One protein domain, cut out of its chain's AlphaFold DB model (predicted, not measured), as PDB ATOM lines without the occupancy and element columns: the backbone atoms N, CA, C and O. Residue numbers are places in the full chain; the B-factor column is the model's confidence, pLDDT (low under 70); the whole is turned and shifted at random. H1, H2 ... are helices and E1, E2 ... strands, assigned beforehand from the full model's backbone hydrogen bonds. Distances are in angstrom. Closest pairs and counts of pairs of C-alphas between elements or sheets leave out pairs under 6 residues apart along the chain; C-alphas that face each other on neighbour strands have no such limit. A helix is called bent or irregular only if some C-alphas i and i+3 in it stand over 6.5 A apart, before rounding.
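This is residues 2 to 9 and 32 to 87 of the 89 residues of the protein "Putative transcriptional regulator" of Haemophilus influenzae (UniProt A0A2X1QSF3). A two-stranded antiparallel hairpin, E1 and E2, forms one side of an open, C-like shape; the short helix H2 follows at its end, and from there the unnamed residues 58 to 70 lead across to two short helices, H3 and H4, that follow end to end on the far side. The lone helix H1 sticks out far from all of this, beyond a cut, and makes the length of the whole. The printed part has 64 residues with four named helices and two named strands, in the order H1 E1 E2 H2 H3 H4, and the class is mixed, helices and strands. It is extended, with a radius of gyration of the C-alphas of 19.6 A and spans of 62 by 29 by 29 A.

Look first at the sheet, E1, residues 33 to 43, and E2, residues 46 to 53, a hairpin of antiparallel neighbours at 146 degrees between directions. N 41 and O 48 are within hydrogen-bond range at 2.8 A, and so are N 34 and O 52 at 2.8 A. E1 bends by 76 degrees at residue 36. H2, residues 54 to 57, follows E2 by a tight link; its closest C-alpha to E1 is Ser 54, 6.6 A from that of Gln 33. H3, residues 71 to 76, and H4, residues 78 to 86, meet only through their link, and both are apart from E1 and E2. H1, residues 2 to 9, is apart from E2, H2, H3 and H4. In H1 and H4 every O i to N i+4 pair is within hydrogen-bond range, in H3 1 of 2 is, and H2 is too short for such a pair.

Find C-alpha 33 at (-32.028, -25.677, -36.086); from there E1 runs 21.5 A to C-alpha 43, and after residues 44 and 45, E2 runs back 21.7 A to Gly 53. H2 measures 5.4 A and H3 9.7 A; H3 is neither bent nor irregular, but only just: C-alphas 71 and 74 are 6.1 A apart. H4 runs 12.2 A and ends with C-alpha 86 at (-53.672, -30.601, -58.301). H1 begins with C-alpha 2 at (-8.436, 10.748, -46.800) and runs 10.7 A.

The two C-alphas farthest apart are those of Lys 2 and Gly 44, at 63.5 A. Residues 10 to 31 are not printed, and C-alphas 9 and 32 are 34.5 A apart across that cut. The link from H2 to H3, 13 residues, is long. Mean pLDDT of the printed part is 82.4; residues 2, 68 to 77 and 87 are under 70.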
ATOM      1  N   LYS A   2      -8.816  11.754 -45.767       69.06
ATOM      2  CA  LYS A   2      -8.436  10.748 -46.800       69.06
ATOM      3  C   LYS A   2      -8.270   9.302 -46.285       69.06
ATOM      4  O   LYS A   2      -8.748   8.377 -46.925       69.06
ATOM      5  N   LYS A   3      -7.654   9.104 -45.110       71.88
ATOM      6  CA  LYS A   3      -7.475   7.767 -44.501       71.88
ATOM      7  C   LYS A   3      -8.797   7.107 -44.067       71.88
ATOM      8  O   LYS A   3      -8.925   5.898 -44.161       71.88
ATOM      9  N   GLN A   4      -9.782   7.901 -43.636       78.12
ATOM     10  CA  GLN A   4     -11.107   7.401 -43.242       78.12
ATOM     11  C   GLN A   4     -11.954   7.028 -44.462       78.12
ATOM     12  O   GLN A   4     -12.657   6.029 -44.426       78.12
ATOM     13  N   ILE A   5     -11.824   7.784 -45.558       82.44
ATOM     14  CA  ILE A   5     -12.453   7.446 -46.841       82.44
ATOM     15  C   ILE A   5     -11.875   6.132 -47.377       82.44
ATOM     16  O   ILE A   5     -12.632   5.262 -47.790       82.44
ATOM     17  N   LEU A   6     -10.552   5.946 -47.308       83.56
ATOM     18  CA  LEU A   6      -9.918   4.696 -47.731       83.56
ATOM     19  C   LEU A   6     -10.379   3.495 -46.886       83.56
ATOM     20  O   LEU A   6     -10.711   2.454 -47.442       83.56
ATOM     21  N   ALA A   7     -10.466   3.653 -45.561       84.00
ATOM     22  CA  ALA A   7     -10.961   2.604 -44.667       84.00
ATOM     23  C   ALA A   7     -12.431   2.240 -44.942       84.00
ATOM     24  O   ALA A   7     -12.780   1.061 -44.955       84.00
ATOM     25  N   LEU A   8     -13.278   3.236 -45.218       84.25
ATOM     26  CA  LEU A   8     -14.678   3.022 -45.580       84.25
ATOM     27  C   LEU A   8     -14.804   2.271 -46.914       84.25
ATOM     28  O   LEU A   8     -15.559   1.308 -47.003       84.25
ATOM     29  N   VAL A   9     -14.028   2.665 -47.930       84.31
ATOM     30  CA  VAL A   9     -14.014   1.999 -49.244       84.31
ATOM     31  C   VAL A   9     -13.546   0.548 -49.117       84.31
ATOM     32  O   VAL A   9     -14.190  -0.343 -49.667       84.31
ATOM     33  N   VAL A  32     -29.412 -28.109 -39.263       88.62
ATOM     34  CA  VAL A  32     -30.079 -26.807 -39.161       88.62
ATOM     35  C   VAL A  32     -31.037 -26.881 -37.988       88.62
ATOM     36  O   VAL A  32     -31.730 -27.884 -37.833       88.62
ATOM     37  N   GLN A  33     -31.065 -25.833 -37.169       92.50
ATOM     38  CA  GLN A  33     -32.028 -25.677 -36.086       92.50
ATOM     39  C   GLN A  33     -32.634 -24.280 -36.151       92.50
ATOM     40  O   GLN A  33     -31.918 -23.296 -36.337       92.50
ATOM     41  N   VAL A  34     -33.951 -24.209 -36.000       91.06
ATOM     42  CA  VAL A  34     -34.716 -22.967 -35.921       91.06
ATOM     43  C   VAL A  34     -35.437 -22.987 -34.582       91.06
ATOM     44  O   VAL A  34     -36.408 -23.720 -34.401       91.06
ATOM     45  N   THR A  35     -34.907 -22.247 -33.610       92.69
ATOM     46  CA  THR A  35     -35.402 -22.256 -32.225       92.69
ATOM     47  C   THR A  35     -36.610 -21.347 -32.030       92.69
ATOM     48  O   THR A  35     -37.503 -21.673 -31.257       92.69
ATOM     49  N   GLU A  36     -36.651 -20.222 -32.743       90.06
ATOM     50  CA  GLU A  36     -37.755 -19.263 -32.718       90.06
ATOM     51  C   GLU A  36     -38.537 -19.343 -34.027       90.06
ATOM     52  O   GLU A  36     -37.942 -19.285 -35.100       90.06
ATOM     53  N   TYR A  37     -39.864 -19.460 -33.942       88.94
ATOM     54  CA  TYR A  37     -40.745 -19.586 -35.112       88.94
ATOM     55  C   TYR A  37     -40.350 -20.728 -36.070       88.94
ATOM     56  O   TYR A  37     -40.381 -20.552 -37.286       88.94
ATOM     57  N   GLY A  38     -39.952 -21.881 -35.520       91.44
ATOM     58  CA  GLY A  38     -39.549 -23.065 -36.280       91.44
ATOM     59  C   GLY A  38     -40.724 -23.774 -36.956       91.44
ATOM     60  O   GLY A  38     -41.344 -23.257 -37.883       91.44
ATOM     61  N   GLU A  39     -41.020 -24.994 -36.521       91.94
ATOM     62  CA  GLU A  39     -42.133 -25.763 -37.070       91.94
ATOM     63  C   GLU A  39     -43.471 -25.145 -36.660       91.94
ATOM     64  O   GLU A  39     -43.664 -24.723 -35.519       91.94
ATOM     65  N   ILE A  40     -44.402 -25.120 -37.611       92.69
ATOM     66  CA  ILE A  40     -45.778 -24.694 -37.391       92.69
ATOM     67  C   ILE A  40     -46.633 -25.933 -37.156       92.69
ATOM     68  O   ILE A  40     -46.794 -26.758 -38.056       92.69
ATOM     69  N   VAL A  41     -47.228 -26.027 -35.972       93.12
ATOM     70  CA  VAL A  41     -48.124 -27.117 -35.582       93.12
ATOM     71  C   VAL A  41     -49.524 -26.570 -35.344       93.12
ATOM     72  O   VAL A  41     -49.710 -25.500 -34.764       93.12
ATOM     73  N   LEU A  42     -50.528 -27.325 -35.785       93.88
ATOM     74  CA  LEU A  42     -51.926 -27.039 -35.489       93.88
ATOM     75  C   LEU A  42     -52.300 -27.694 -34.157       93.88
ATOM     76  O   LEU A  42     -52.364 -28.920 -34.057       93.88
ATOM     77  N   SER A  43     -52.558 -26.877 -33.137       90.81
ATOM     78  CA  SER A  43     -53.075 -27.322 -31.842       90.81
ATOM     79  C   SER A  43     -54.565 -26.996 -31.768       90.81
ATOM     80  O   SER A  43     -54.982 -25.905 -31.380       90.81
ATOM     81  N   GLY A  44     -55.396 -27.931 -32.233       91.12
ATOM     82  CA  GLY A  44     -56.836 -27.710 -32.358       91.12
ATOM     83  C   GLY A  44     -57.159 -26.640 -33.405       91.12
ATOM     84  O   GLY A  44     -57.057 -26.902 -34.601       91.12
ATOM     85  N   LYS A  45     -57.588 -25.452 -32.956       91.62
ATOM     86  CA  LYS A  45     -57.876 -24.295 -33.829       91.62
ATOM     87  C   LYS A  45     -56.739 -23.271 -33.868       91.62
ATOM     88  O   LYS A  45     -56.825 -22.325 -34.648       91.62
ATOM     89  N   ASP A  46     -55.705 -23.469 -33.058       92.69
ATOM     90  CA  ASP A  46     -54.613 -22.521 -32.902       92.69
ATOM     91  C   ASP A  46     -53.377 -22.960 -33.687       92.69
ATOM     92  O   ASP A  46     -53.062 -24.148 -33.801       92.69
ATOM     93  N   THR A  47     -52.653 -21.971 -34.204       93.38
ATOM     94  CA  THR A  47     -51.362 -22.156 -34.865       93.38
ATOM     95  C   THR A  47     -50.255 -21.887 -33.856       93.38
ATOM     96  O   THR A  47     -50.123 -20.763 -33.368       93.38
ATOM     97  N   VAL A  48     -49.452 -22.902 -33.549       94.19
ATOM     98  CA  VAL A  48     -48.367 -22.826 -32.566       94.19
ATOM     99  C   VAL A  48     -47.031 -23.028 -33.268       94.19
ATOM    100  O   VAL A  48     -46.908 -23.870 -34.154       94.19
ATOM    101  N   PHE A  49     -46.027 -22.254 -32.863       94.69
ATOM    102  CA  PHE A  49     -44.653 -22.439 -33.312       94.69
ATOM    103  C   PHE A  49     -43.868 -23.235 -32.276       94.69
ATOM    104  O   PHE A  49     -43.940 -22.928 -31.085       94.69
ATOM    105  N   GLN A  50     -43.080 -24.202 -32.731       94.50
ATOM    106  CA  GLN A  50     -42.150 -24.943 -31.886       94.50
ATOM    107  C   GLN A  50     -40.744 -24.974 -32.500       94.50
ATOM    108  O   GLN A  50     -40.600 -24.770 -33.710       94.50
ATOM    109  N   PRO A  51     -39.692 -25.198 -31.691       94.81
ATOM    110  CA  PRO A  51     -38.353 -25.426 -32.215       94.81
ATOM    111  C   PRO A  51     -38.351 -26.576 -33.222       94.81
ATOM    112  O   PRO A  51     -39.055 -27.562 -33.031       94.81
ATOM    113  N   TRP A  52     -37.548 -26.448 -34.273       94.56
ATOM    114  CA  TRP A  52     -37.437 -27.458 -35.322       94.56
ATOM    115  C   TRP A  52     -35.987 -27.699 -35.720       94.56
ATOM    116  O   TRP A  52     -35.209 -26.745 -35.846       94.56
ATOM    117  N   GLY A  53     -35.629 -28.961 -35.970       92.88
ATOM    118  CA  GLY A  53     -34.310 -29.350 -36.462       92.88
ATOM    119  C   GLY A  53     -34.327 -30.276 -37.681       92.88
ATOM    120  O   GLY A  53     -35.174 -31.156 -37.822       92.88
ATOM    121  N   SER A  54     -33.308 -30.165 -38.538       90.75
ATOM    122  CA  SER A  54     -33.160 -31.030 -39.722       90.75
ATOM    123  C   SER A  54     -32.965 -32.514 -39.382       90.75
ATOM    124  O   SER A  54     -33.271 -33.373 -40.207       90.75
ATOM    125  N   ALA A  55     -32.530 -32.836 -38.159       90.19
ATOM    126  CA  ALA A  55     -32.445 -34.211 -37.660       90.19
ATOM    127  C   ALA A  55     -33.818 -34.910 -37.610       90.19
ATOM    128  O   ALA A  55     -33.905 -36.123 -37.799       90.19
ATOM    129  N   GLU A  56     -34.903 -34.149 -37.442       89.00
ATOM    130  CA  GLU A  56     -36.275 -34.669 -37.432       89.00
ATOM    131  C   GLU A  56     -36.750 -35.095 -38.829       89.00
ATOM    132  O   GLU A  56     -37.808 -35.716 -38.966       89.00
ATOM    133  N   LEU A  57     -35.985 -34.781 -39.885       87.75
ATOM    134  CA  LEU A  57     -36.306 -35.154 -41.262       87.75
ATOM    135  C   LEU A  57     -36.011 -36.631 -41.584       87.75
ATOM    136  O   LEU A  57     -36.497 -37.134 -42.602       87.75
ATOM    137  N   ALA A  58     -35.272 -37.335 -40.724       86.81
ATOM    138  CA  ALA A  58     -34.856 -38.719 -40.941       86.81
ATOM    139  C   ALA A  58     -36.034 -39.705 -41.118       86.81
ATOM    140  O   ALA A  58     -37.167 -39.466 -40.692       86.81
ATOM    141  N   GLY A  59     -35.755 -40.840 -41.768       88.31
ATOM    142  CA  GLY A  59     -36.683 -41.975 -41.885       88.31
ATOM    143  C   GLY A  59     -37.762 -41.859 -42.968       88.31
ATOM    144  O   GLY A  59     -38.539 -42.794 -43.141       88.31
ATOM    145  N   LYS A  60     -37.824 -40.751 -43.715       87.50
ATOM    146  CA  LYS A  60     -38.740 -40.572 -44.855       87.50
ATOM    147  C   LYS A  60     -38.041 -39.842 -45.999       87.50
ATOM    148  O   LYS A  60     -37.147 -39.034 -45.762       87.50
ATOM    149  N   VAL A  61     -38.499 -40.074 -47.228       88.31
ATOM    150  CA  VAL A  61     -38.149 -39.215 -48.369       88.31
ATOM    151  C   VAL A  61     -38.938 -37.914 -48.233       88.31
ATOM    152  O   VAL A  61     -40.160 -37.946 -48.090       88.31
ATOM    153  N   ARG A  62     -38.245 -36.774 -48.229       86.75
ATOM    154  CA  ARG A  62     -38.848 -35.446 -48.048       86.75
ATOM    155  C   ARG A  62     -38.341 -34.484 -49.114       86.75
ATOM    156  O   ARG A  62     -37.205 -34.601 -49.566       86.75
ATOM    157  N   VAL A  63     -39.173 -33.509 -49.470       85.06
ATOM    158  CA  VAL A  63     -38.787 -32.379 -50.323       85.06
ATOM    159  C   VAL A  63     -38.619 -31.151 -49.435       85.06
ATOM    160  O   VAL A  63     -39.541 -30.782 -48.711       85.06
ATOM    161  N   VAL A  64     -37.437 -30.530 -49.464       83.12
ATOM    162  CA  VAL A  64     -37.129 -29.329 -48.673       83.12
ATOM    163  C   VAL A  64     -37.142 -28.113 -49.591       83.12
ATOM    164  O   VAL A  64     -36.306 -27.992 -50.484       83.12
ATOM    165  N   HIS A  65     -38.074 -27.193 -49.353       80.62
ATOM    166  CA  HIS A  65     -38.157 -25.930 -50.082       80.62
ATOM    167  C   HIS A  65     -37.611 -24.788 -49.232       80.62
ATOM    168  O   HIS A  65     -38.228 -24.380 -48.251       80.62
ATOM    169  N   HIS A  66     -36.468 -24.233 -49.632       76.50
ATOM    170  CA  HIS A  66     -35.960 -23.004 -49.036       76.50
ATOM    171  C   HIS A  66     -36.553 -21.802 -49.776       76.50
ATOM    172  O   HIS A  66     -36.179 -21.500 -50.910       76.50
ATOM    173  N   LEU A  67     -37.499 -21.121 -49.132       72.06
ATOM    174  CA  LEU A  67     -38.151 -19.937 -49.676       72.06
ATOM    175  C   LEU A  67     -37.627 -18.697 -48.954       72.06
ATOM    176  O   LEU A  67     -37.926 -18.481 -47.783       72.06
ATOM    177  N   ALA A  68     -36.858 -17.860 -49.647       67.19
ATOM    178  CA  ALA A  68     -36.508 -16.551 -49.112       67.19
ATOM    179  C   ALA A  68     -37.791 -15.711 -48.988       67.19
ATOM    180  O   ALA A  68     -38.481 -15.481 -49.984       67.19
ATOM    181  N   GLY A  69     -38.104 -15.252 -47.775       58.81
ATOM    182  CA  GLY A  69     -39.249 -14.388 -47.491       58.81
ATOM    183  C   GLY A  69     -39.115 -13.036 -48.190       58.81
ATOM    184  O   GLY A  69     -38.625 -12.066 -47.623       58.81
ATOM    185  N   ARG A  70     -39.526 -12.960 -49.453       59.16
ATOM    186  CA  ARG A  70     -39.789 -11.714 -50.176       59.16
ATOM    187  C   ARG A  70     -41.168 -11.848 -50.794       59.16
ATOM    188  O   ARG A  70     -41.517 -12.919 -51.278       59.16
ATOM    189  N   THR A  71     -41.947 -10.778 -50.818       53.00
ATOM    190  CA  THR A  71     -43.302 -10.744 -51.399       53.00
ATOM    191  C   THR A  71     -43.361 -11.303 -52.833       53.00
ATOM    192  O   THR A  71     -44.332 -11.963 -53.185       53.00
ATOM    193  N   ALA A  72     -42.279 -11.170 -53.613       56.28
ATOM    194  CA  ALA A  72     -42.131 -11.750 -54.956       56.28
ATOM    195  C   ALA A  72     -41.956 -13.290 -54.999       56.28
ATOM    196  O   ALA A  72     -42.068 -13.901 -56.062       56.28
ATOM    197  N   ALA A  73     -41.665 -13.942 -53.870       56.91
ATOM    198  CA  ALA A  73     -41.544 -15.399 -53.790       56.91
ATOM    199  C   ALA A  73     -42.907 -16.092 -53.933       56.91
ATOM    200  O   ALA A  73     -42.979 -17.189 -54.478       56.91
ATOM    201  N   LYS A  74     -44.000 -15.438 -53.507       62.62
ATOM    202  CA  LYS A  74     -45.362 -15.969 -53.664       62.62
ATOM    203  C   LYS A  74     -45.717 -16.167 -55.141       62.62
ATOM    204  O   LYS A  74     -46.183 -17.238 -55.504       62.62
ATOM    205  N   GLU A  75     -45.430 -15.173 -55.984       67.62
ATOM    206  CA  GLU A  75     -45.691 -15.250 -57.430       67.62
ATOM    207  C   GLU A  75     -44.812 -16.295 -58.121       67.62
ATOM    208  O   GLU A  75     -45.308 -17.085 -58.919       67.62
ATOM    209  N   LYS A  76     -43.515 -16.363 -57.788       65.62
ATOM    210  CA  LYS A  76     -42.595 -17.324 -58.423       65.62
ATOM    211  C   LYS A  76     -42.885 -18.782 -58.071       65.62
ATOM    212  O   LYS A  76     -42.635 -19.657 -58.893       65.62
ATOM    213  N   ASN A  77     -43.414 -19.041 -56.879       68.75
ATOM    214  CA  ASN A  77     -43.722 -20.399 -56.427       68.75
ATOM    215  C   ASN A  77     -45.147 -20.839 -56.784       68.75
ATOM    216  O   ASN A  77     -45.520 -21.972 -56.480       68.75
ATOM    217  N   GLN A  78     -45.947 -19.973 -57.415       76.69
ATOM    218  CA  GLN A  78     -47.363 -20.224 -57.676       76.69
ATOM    219  C   GLN A  78     -47.580 -21.491 -58.516       76.69
ATOM    220  O   GLN A  78     -48.372 -22.343 -58.130       76.69
ATOM    221  N   SER A  79     -46.800 -21.678 -59.585       79.69
ATOM    222  CA  SER A  79     -46.892 -22.863 -60.454       79.69
ATOM    223  C   SER A  79     -46.618 -24.176 -59.712       79.69
ATOM    224  O   SER A  79     -47.291 -25.176 -59.947       79.69
ATOM    225  N   MET A  80     -45.663 -24.172 -58.779       78.62
ATOM    226  CA  MET A  80     -45.348 -25.322 -57.932       78.62
ATOM    227  C   MET A  80     -46.476 -25.608 -56.937       78.62
ATOM    228  O   MET A  80     -46.880 -26.756 -56.773       78.62
ATOM    229  N   ILE A  81     -46.996 -24.570 -56.278       79.88
ATOM    230  CA  ILE A  81     -48.113 -24.697 -55.334       79.88
ATOM    231  C   ILE A  81     -49.359 -25.240 -56.038       79.88
ATOM    232  O   ILE A  81     -50.047 -26.097 -55.486       79.88
ATOM    233  N   ASP A  82     -49.637 -24.781 -57.255       86.56
ATOM    234  CA  ASP A  82     -50.776 -25.248 -58.042       86.56
ATOM    235  C   ASP A  82     -50.602 -26.713 -58.466       86.56
ATOM    236  O   ASP A  82     -51.556 -27.486 -58.386       86.56
ATOM    237  N   ALA A  83     -49.378 -27.134 -58.806       83.69
ATOM    238  CA  ALA A  83     -49.071 -28.540 -59.066       83.69
ATOM    239  C   ALA A  83     -49.276 -29.427 -57.824       83.69
ATOM    240  O   ALA A  83     -49.844 -30.509 -57.940       83.69
ATOM    241  N   ILE A  84     -48.875 -28.964 -56.632       77.62
ATOM    242  CA  ILE A  84     -49.105 -29.693 -55.372       77.62
ATOM    243  C   ILE A  84     -50.607 -29.796 -55.069       77.62
ATOM    244  O   ILE A  84     -51.073 -30.861 -54.685       77.62
ATOM    245  N   LYS A  85     -51.379 -28.720 -55.270       81.31
ATOM    246  CA  LYS A  85     -52.842 -28.721 -55.069       81.31
ATOM    247  C   LYS A  85     -53.590 -29.618 -56.052       81.31
ATOM    248  O   LYS A  85     -54.657 -30.122 -55.717       81.31
ATOM    249  N   ALA A  86     -53.073 -29.760 -57.271       83.62
ATOM    250  CA  ALA A  86     -53.672 -30.601 -58.301       83.62
ATOM    251  C   ALA A  86     -53.500 -32.099 -58.015       83.62
ATOM    252  O   ALA A  86     -54.212 -32.909 -58.607       83.62
ATOM    253  N   PHE A  87     -52.587 -32.471 -57.114       67.19
ATOM    254  CA  PHE A  87     -52.508 -33.830 -56.603       67.19
ATOM    255  C   PHE A  87     -53.526 -34.020 -55.471       67.19
ATOM    256  O   PHE A  87     -53.395 -33.390 -54.419       67.19
TER     257      PHE A  87